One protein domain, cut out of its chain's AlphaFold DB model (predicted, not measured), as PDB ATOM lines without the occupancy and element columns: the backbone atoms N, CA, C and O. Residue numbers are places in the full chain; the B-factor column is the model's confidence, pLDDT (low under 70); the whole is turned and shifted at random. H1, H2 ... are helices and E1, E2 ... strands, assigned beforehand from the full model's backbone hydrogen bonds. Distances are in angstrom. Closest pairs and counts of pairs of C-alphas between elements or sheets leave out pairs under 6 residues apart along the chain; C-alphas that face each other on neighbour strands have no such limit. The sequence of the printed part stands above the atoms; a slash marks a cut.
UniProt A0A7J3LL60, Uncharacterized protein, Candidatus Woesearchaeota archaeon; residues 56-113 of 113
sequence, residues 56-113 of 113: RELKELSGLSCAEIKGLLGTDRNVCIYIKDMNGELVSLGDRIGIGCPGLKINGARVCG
ATOM      1  N   ARG A  56      -0.715 -31.579  -8.033       54.28
ATOM      2  CA  ARG A  56       0.563 -32.047  -7.504       54.28
ATOM      3  C   ARG A  56       1.000 -33.387  -8.098       54.28
ATOM      4  O   ARG A  56       2.156 -33.491  -8.499       54.28
ATOM      5  N   GLU A  57       0.103 -34.368  -8.213       61.00
ATOM      6  CA  GLU A  57       0.397 -35.661  -8.858       61.00
ATOM      7  C   GLU A  57       0.712 -35.454 -10.353       61.00
ATOM      8  O   GLU A  57       1.644 -36.051 -10.889       61.00
ATOM      9  N   LEU A  58       0.001 -34.538 -11.019       64.38
ATOM     10  CA  LEU A  58       0.275 -34.136 -12.404       64.38
ATOM     11  C   LEU A  58       1.658 -33.493 -12.569       64.38
ATOM     12  O   LEU A  58       2.385 -33.825 -13.507       64.38
ATOM     13  N   LYS A  59       2.052 -32.607 -11.647       64.88
ATOM     14  CA  LYS A  59       3.399 -32.019 -11.639       64.88
ATOM     15  C   LYS A  59       4.481 -33.062 -11.404       64.88
ATOM     16  O   LYS A  59       5.500 -33.027 -12.091       64.88
ATOM     17  N   GLU A  60       4.260 -33.989 -10.481       67.88
ATOM     18  CA  GLU A  60       5.202 -35.073 -10.209       67.88
ATOM     19  C   GLU A  60       5.383 -35.957 -11.445       67.88
ATOM     20  O   GLU A  60       6.517 -36.174 -11.864       67.88
ATOM     21  N   LEU A  61       4.295 -36.344 -12.121       67.00
ATOM     22  CA  LEU A  61       4.356 -37.090 -13.381       67.00
ATOM     23  C   LEU A  61       5.049 -36.303 -14.502       67.00
ATOM     24  O   LEU A  61       5.780 -36.895 -15.292       67.00
ATOM     25  N   SER A  62       4.841 -34.983 -14.579       68.44
ATOM     26  CA  SER A  62       5.457 -34.126 -15.605       68.44
ATOM     27  C   SER A  62       6.982 -34.051 -15.504       68.44
ATOM     28  O   SER A  62       7.652 -33.809 -16.506       68.44
ATOM     29  N   GLY A  63       7.525 -34.273 -14.303       71.81
ATOM     30  CA  GLY A  63       8.963 -34.309 -14.052       71.81
ATOM     31  C   GLY A  63       9.612 -35.659 -14.351       71.81
ATOM     32  O   GLY A  63      10.839 -35.737 -14.382       71.81
ATOM     33  N   LEU A  64       8.820 -36.712 -14.574       74.12
ATOM     34  CA  LEU A  64       9.335 -38.051 -14.827       74.12
ATOM     35  C   LEU A  64       9.721 -38.234 -16.292       74.12
ATOM     36  O   LEU A  64       9.014 -37.848 -17.225       74.12
ATOM     37  N   SER A  65      10.842 -38.912 -16.498       78.62
ATOM     38  CA  SER A  65      11.253 -39.367 -17.814       78.62
ATOM     39  C   SER A  65      10.335 -40.476 -18.336       78.62
ATOM     40  O   SER A  65       9.693 -41.223 -17.594       78.62
ATOM     41  N   CYS A  66      10.336 -40.659 -19.655       77.88
ATOM     42  CA  CYS A  66       9.639 -41.767 -20.310       77.88
ATOM     43  C   CYS A  66      10.012 -43.140 -19.714       77.88
ATOM     44  O   CYS A  66       9.154 -44.011 -19.621       77.88
ATOM     45  N   ALA A  67      11.269 -43.339 -19.300       79.06
ATOM     46  CA  ALA A  67      11.716 -44.595 -18.697       79.06
ATOM     47  C   ALA A  67      11.096 -44.823 -17.310       79.06
ATOM     48  O   ALA A  67      10.670 -45.933 -17.002       79.06
ATOM     49  N   GLU A  68      10.986 -43.769 -16.505       79.12
ATOM     50  CA  GLU A  68      10.350 -43.826 -15.187       79.12
ATOM     51  C   GLU A  68       8.845 -44.071 -15.310       79.12
ATOM     52  O   GLU A  68       8.305 -44.932 -14.621       79.12
ATOM     53  N   ILE A  69       8.180 -43.404 -16.255       77.69
ATOM     54  CA  ILE A  69       6.751 -43.612 -16.537       77.69
ATOM     55  C   ILE A  69       6.490 -45.046 -17.016       77.69
ATOM     56  O   ILE A  69       5.538 -45.687 -16.571       77.69
ATOM     57  N   LYS A  70       7.358 -45.582 -17.881       78.56
ATOM     58  CA  LYS A  70       7.327 -46.990 -18.304       78.56
ATOM     59  C   LYS A  70       7.490 -47.950 -17.130       78.56
ATOM     60  O   LYS A  70       6.740 -48.919 -17.035       78.56
ATOM     61  N   GLY A  71       8.428 -47.656 -16.227       75.38
ATOM     62  CA  GLY A  71       8.655 -48.425 -15.006       75.38
ATOM     63  C   GLY A  71       7.443 -48.424 -14.075       75.38
ATOM     64  O   GLY A  71       7.031 -49.484 -13.616       75.38
ATOM     65  N   LEU A  72       6.818 -47.261 -13.863       73.31
ATOM     66  CA  LEU A  72       5.609 -47.121 -13.042       73.31
ATOM     67  C   LEU A  72       4.409 -47.878 -13.619       73.31
ATOM     68  O   LEU A  72       3.621 -48.453 -12.875       73.31
ATOM     69  N   LEU A  73       4.273 -47.882 -14.944       73.00
ATOM     70  CA  LEU A  73       3.178 -48.558 -15.639       73.00
ATOM     71  C   LEU A  73       3.479 -50.027 -15.963       73.00
ATOM     72  O   LEU A  73       2.613 -50.712 -16.507       73.00
ATOM     73  N   GLY A  74       4.691 -50.509 -15.667       76.38
ATOM     74  CA  GLY A  74       5.121 -51.869 -15.989       76.38
ATOM     75  C   GLY A  74       5.029 -52.183 -17.484       76.38
ATOM     76  O   GLY A  74       4.622 -53.280 -17.862       76.38
ATOM     77  N   THR A  75       5.334 -51.210 -18.348       72.56
ATOM     78  CA  THR A  75       5.203 -51.363 -19.800       72.56
ATOM     79  C   THR A  75       6.445 -50.900 -20.542       72.56
ATOM     80  O   THR A  75       6.975 -49.826 -20.288       72.56
ATOM     81  N   ASP A  76       6.864 -51.664 -21.549       75.12
ATOM     82  CA  ASP A  76       7.955 -51.265 -22.447       75.12
ATOM     83  C   ASP A  76       7.488 -50.302 -23.551       75.12
ATOM     84  O   ASP A  76       8.291 -49.735 -24.308       75.12
ATOM     85  N   ARG A  77       6.170 -50.095 -23.663       73.44
ATOM     86  CA  ARG A  77       5.551 -49.275 -24.707       73.44
ATOM     87  C   ARG A  77       5.653 -47.796 -24.374       73.44
ATOM     88  O   ARG A  77       5.690 -47.397 -23.217       73.44
ATOM     89  N   ASN A  78       5.695 -46.960 -25.405       77.94
ATOM     90  CA  ASN A  78       5.659 -45.514 -25.211       77.94
ATOM     91  C   ASN A  78       4.270 -45.104 -24.704       77.94
ATOM     92  O   ASN A  78       3.265 -45.466 -25.315       77.94
ATOM     93  N   VAL A  79       4.231 -44.342 -23.611       76.38
ATOM     94  CA  VAL A  79       2.990 -43.896 -22.966       76.38
ATOM     95  C   VAL A  79       2.864 -42.383 -23.061       76.38
ATOM     96  O   VAL A  79       3.860 -41.672 -22.961       76.38
ATOM     97  N   CYS A  80       1.637 -41.902 -23.249       77.81
ATOM     98  CA  CYS A  80       1.286 -40.489 -23.193       77.81
ATOM     99  C   CYS A  80       0.007 -40.328 -22.373       77.81
ATOM    100  O   CYS A  80      -1.023 -40.913 -22.712       77.81
ATOM    101  N   ILE A  81       0.096 -39.556 -21.296       78.19
ATOM    102  CA  ILE A  81      -1.013 -39.196 -20.417       78.19
ATOM    103  C   ILE A  81      -1.469 -37.799 -20.829       78.19
ATOM    104  O   ILE A  81      -0.660 -36.879 -20.898       78.19
ATOM    105  N   TYR A  82      -2.752 -37.635 -21.124       77.75
ATOM    106  CA  TYR A  82      -3.332 -36.359 -21.536       77.75
ATOM    107  C   TYR A  82      -4.711 -36.185 -20.905       77.75
ATOM    108  O   TYR A  82      -5.362 -37.166 -20.539       77.75
ATOM    109  N   ILE A  83      -5.162 -34.936 -20.810       77.00
ATOM    110  CA  ILE A  83      -6.462 -34.584 -20.239       77.00
ATOM    111  C   ILE A  83      -7.397 -34.160 -21.369       77.00
ATOM    112  O   ILE A  83      -6.990 -33.462 -22.301       77.00
ATOM    113  N   LYS A  84      -8.650 -34.606 -21.290       75.62
ATOM    114  CA  LYS A  84      -9.733 -34.142 -22.155       75.62
ATOM    115  C   LYS A  84     -10.772 -33.391 -21.341       75.62
ATOM    116  O   LYS A  84     -11.016 -33.747 -20.190       75.62
ATOM    117  N   ASP A  85     -11.368 -32.374 -21.944       76.38
ATOM    118  CA  ASP A  85     -12.509 -31.670 -21.375       76.38
ATOM    119  C   ASP A  85     -13.809 -32.487 -21.538       76.38
ATOM    120  O   ASP A  85     -13.820 -33.594 -22.089       76.38
ATOM    121  N   MET A  86     -14.928 -31.930 -21.072       77.31
ATOM    122  CA  MET A  86     -16.251 -32.557 -21.197       77.31
ATOM    123  C   MET A  86     -16.721 -32.721 -22.653       77.31
ATOM    124  O   MET A  86     -17.587 -33.552 -22.920       77.31
ATOM    125  N   ASN A  87     -16.152 -31.958 -23.588       77.06
ATOM    126  CA  ASN A  87     -16.437 -32.037 -25.019       77.06
ATOM    127  C   ASN A  87     -15.531 -33.059 -25.733       77.06
ATOM    128  O   ASN A  87     -15.711 -33.332 -26.920       77.06
ATOM    129  N   GLY A  88     -14.571 -33.654 -25.018       70.44
ATOM    130  CA  GLY A  88     -13.580 -34.577 -25.564       70.44
ATOM    131  C   GLY A  88     -12.393 -33.890 -26.245       70.44
ATOM    132  O   GLY A  88     -11.580 -34.580 -26.873       70.44
ATOM    133  N   GLU A  89     -12.275 -32.567 -26.121       76.75
ATOM    134  CA  GLU A  89     -11.158 -31.774 -26.627       76.75
ATOM    135  C   GLU A  89      -9.957 -31.859 -25.684       76.75
ATOM    136  O   GLU A  89     -10.099 -32.023 -24.474       76.75
ATOM    137  N   LEU A  90      -8.748 -31.793 -26.241       75.38
ATOM    138  CA  LEU A  90      -7.520 -31.895 -25.456       75.38
ATOM    139  C   LEU A  90      -7.274 -30.597 -24.683       75.38
ATOM    140  O   LEU A  90      -7.213 -29.521 -25.277       75.38
ATOM    141  N   VAL A  91      -7.066 -30.712 -23.374       78.19
ATOM    142  CA  VAL A  91      -6.733 -29.574 -22.511       78.19
ATOM    143  C   VAL A  91      -5.221 -29.362 -22.518       78.19
ATOM    144  O   VAL A  91      -4.457 -30.299 -22.282       78.19
ATOM    145  N   SER A  92      -4.777 -28.130 -22.782       73.31
ATOM    146  CA  SER A  92      -3.351 -27.783 -22.743       73.31
ATOM    147  C   SER A  92      -2.870 -27.625 -21.300       73.31
ATOM    148  O   SER A  92      -3.426 -26.841 -20.532       73.31
ATOM    149  N   LEU A  93      -1.800 -28.330 -20.945       71.50
ATOM    150  CA  LEU A  93      -1.101 -28.259 -19.660       71.50
ATOM    151  C   LEU A  93       0.064 -27.258 -19.772       71.50
ATOM    152  O   LEU A  93       1.237 -27.613 -19.652       71.50
ATOM    153  N   GLY A  94      -0.257 -25.997 -20.075       72.19
ATOM    154  CA  GLY A  94       0.737 -24.971 -20.416       72.19
ATOM    155  C   GLY A  94       1.246 -25.134 -21.851       72.19
ATOM    156  O   GLY A  94       0.445 -25.081 -22.785       72.19
ATOM    157  N   ASP A  95       2.554 -25.361 -22.021       70.06
ATOM    158  CA  ASP A  95       3.232 -25.476 -23.330       70.06
ATOM    159  C   ASP A  95       3.145 -26.880 -23.964       70.06
ATOM    160  O   ASP A  95       3.680 -27.123 -25.052       70.06
ATOM    161  N   ARG A  96       2.522 -27.841 -23.273       71.12
ATOM    162  CA  ARG A  96       2.396 -29.243 -23.700       71.12
ATOM    163  C   ARG A  96       0.961 -29.718 -23.502       71.12
ATOM    164  O   ARG A  96       0.249 -29.217 -22.642       71.12
ATOM    165  N   ILE A  97       0.536 -30.703 -24.290       74.75
ATOM    166  CA  ILE A  97      -0.841 -31.236 -24.253       74.75
ATOM    167  C   ILE A  97      -0.914 -32.521 -23.401       74.75
ATOM    168  O   ILE A  97      -1.979 -32.936 -22.951       74.75
ATOM    169  N   GLY A  98       0.227 -33.158 -23.143       78.00
ATOM    170  CA  GLY A  98       0.319 -34.346 -22.314       78.00
ATOM    171  C   GLY A  98       1.726 -34.595 -21.788       78.00
ATOM    172  O   GLY A  98       2.703 -33.969 -22.200       78.00
ATOM    173  N   ILE A  99       1.798 -35.541 -20.861       79.62
ATOM    174  CA  ILE A  99       2.993 -35.961 -20.141       79.62
ATOM    175  C   ILE A  99       3.346 -37.377 -20.572       79.62
ATOM    176  O   ILE A  99       2.495 -38.270 -20.572       79.62
ATOM    177  N   GLY A 100       4.607 -37.607 -20.920       78.38
ATOM    178  CA  GLY A 100       5.080 -38.949 -21.212       78.38
ATOM    179  C   GLY A 100       6.180 -38.995 -22.248       78.38
ATOM    180  O   GLY A 100       7.013 -38.102 -22.375       78.38
ATOM    181  N   CYS A 101       6.187 -40.086 -22.999       79.94
ATOM    182  CA  CYS A 101       7.226 -40.369 -23.963       79.94
ATOM    183  C   CYS A 101       7.179 -39.401 -25.155       79.94
ATOM    184  O   CYS A 101       6.114 -39.219 -25.761       79.94
ATOM    185  N   PRO A 102       8.329 -38.817 -25.536       78.00
ATOM    186  CA  PRO A 102       8.395 -37.877 -26.640       78.00
ATOM    187  C   PRO A 102       8.029 -38.546 -27.966       78.00
ATOM    188  O   PRO A 102       8.336 -39.713 -28.213       78.00
ATOM    189  N   GLY A 103       7.396 -37.776 -28.853       72.06
ATOM    190  CA  GLY A 103       7.107 -38.202 -30.228       72.06
ATOM    191  C   GLY A 103       5.737 -38.850 -30.431       72.06
ATOM    192  O   GLY A 103       5.389 -39.167 -31.569       72.06
ATOM    193  N   LEU A 104       4.934 -38.982 -29.372       72.25
ATOM    194  CA  LEU A 104       3.538 -39.399 -29.485       72.25
ATOM    195  C   LEU A 104       2.680 -38.240 -30.010       72.25
ATOM    196  O   LEU A 104       2.731 -37.111 -29.507       72.25
ATOM    197  N   LYS A 105       1.909 -38.531 -31.060       69.62
ATOM    198  CA  LYS A 105       1.021 -37.575 -31.721       69.62
ATOM    199  C   LYS A 105      -0.430 -37.986 -31.531       69.62
ATOM    200  O   LYS A 105      -0.763 -39.155 -31.693       69.62
ATOM    201  N   ILE A 106      -1.288 -37.011 -31.257       66.50
ATOM    202  CA  ILE A 106      -2.745 -37.169 -31.291       66.50
ATOM    203  C   ILE A 106      -3.255 -36.131 -32.283       66.50
ATOM    204  O   ILE A 106      -2.907 -34.956 -32.181       66.50
ATOM    205  N   ASN A 107      -4.009 -36.568 -33.293       63.69
ATOM    206  CA  ASN A 107      -4.497 -35.708 -34.379       63.69
ATOM    207  C   ASN A 107      -3.390 -34.885 -35.080       63.69
ATOM    208  O   ASN A 107      -3.614 -33.760 -35.509       63.69
ATOM    209  N   GLY A 108      -2.174 -35.435 -35.188       62.31
ATOM    210  CA  GLY A 108      -1.038 -34.790 -35.861       62.31
ATOM    211  C   GLY A 108      -0.256 -33.776 -35.015       62.31
ATOM    212  O   GLY A 108       0.892 -33.481 -35.356       62.31
ATOM    213  N   ALA A 109      -0.805 -33.317 -33.886       62.59
ATOM    214  CA  ALA A 109      -0.103 -32.474 -32.923       62.59
ATOM    215  C   ALA A 109       0.797 -33.331 -32.016       62.59
ATOM    216  O   ALA A 109       0.401 -34.422 -31.598       62.59
ATOM    217  N   ARG A 110       2.019 -32.864 -31.715       64.81
ATOM    218  CA  ARG A 110       2.861 -33.502 -30.688       64.81
ATOM    219  C   ARG A 110       2.203 -33.259 -29.340       64.81
ATOM    220  O   ARG A 110       2.069 -32.111 -28.935       64.81
ATOM    221  N   VAL A 111       1.792 -34.336 -28.681       70.38
ATOM    222  CA  VAL A 111       1.079 -34.235 -27.405       70.38
ATOM    223  C   VAL A 111       2.032 -34.405 -26.240       70.38
ATOM    224  O   VAL A 111       1.991 -33.600 -25.319       70.38
ATOM    225  N   CYS A 112       2.927 -35.389 -26.324       73.00
ATOM    226  CA  CYS A 112       3.876 -35.697 -25.262       73.00
ATOM    227  C   CYS A 112       5.319 -35.394 -25.670       73.00
ATOM    228  O   CYS A 112       5.739 -35.644 -26.810       73.00
ATOM    229  N   GLY A 113       6.071 -34.865 -24.707       63.00
ATOM    230  CA  GLY A 113       7.493 -34.547 -24.769       63.00
ATOM    231  C   GLY A 113       7.980 -34.080 -23.417       63.00
ATOM    232  O   GLY A 113       7.118 -33.892 -22.528       63.00
TER     233      GLY A 113
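Overview. This is residues 56 to 113 of the 113 residues of an uncharacterized protein of Candidatus Woesearchaeota archaeon (UniProt A0A7J3LL60). With little regular structure, this domain is a tiny two-strand hairpin, E1 and E2, with two short helices, H1 and H2, near E2, a long loop, residues 83 to 97, reaching away from the helices, and a tail, residues 101 to 113, folding back on itself. The 58 printed residues run H1, H2, E1, E2; the class is mixed, with 21 residues in named elements. The whole is compact, radius of gyration of the C-alphas 11.3 A, spanning 31 by 26 by 19 A.

Along the chain. H1, residues 56 to 62, begins at C-alpha 56 (0.563, -32.047, -7.504). H2, residues 66 to 73, is 10.5 A long. E1 is residues 80 to 82; E2, residues 98 to 100, ends at C-alpha 100 (5.080, -38.949, -21.212).

Arrangement. The hairpin E1 and E2 is antiparallel; N 81 and O 99 are 2.8 A apart. The closest C-alphas of H1 and E2, Ser 62 and Ile 99, are 5.5 A apart; those of H2 and E2, Cys 66 and Gly 100, 5.4 A. H1 and H2 are close but not clearly touching, Leu 61 to Ile 69 at 7.6 A between C-alphas. In H1 and H2 every O i to N i+4 pair is within hydrogen-bond range.

Size, cuts and confidence. The C-alphas of Gly 71 and Asn 87 are farthest apart, 31.6 A. The link E1 to E2 is long. The printed part has no cut; pLDDT is under 70 at residues 56 to 62, 105 to 110 and 113.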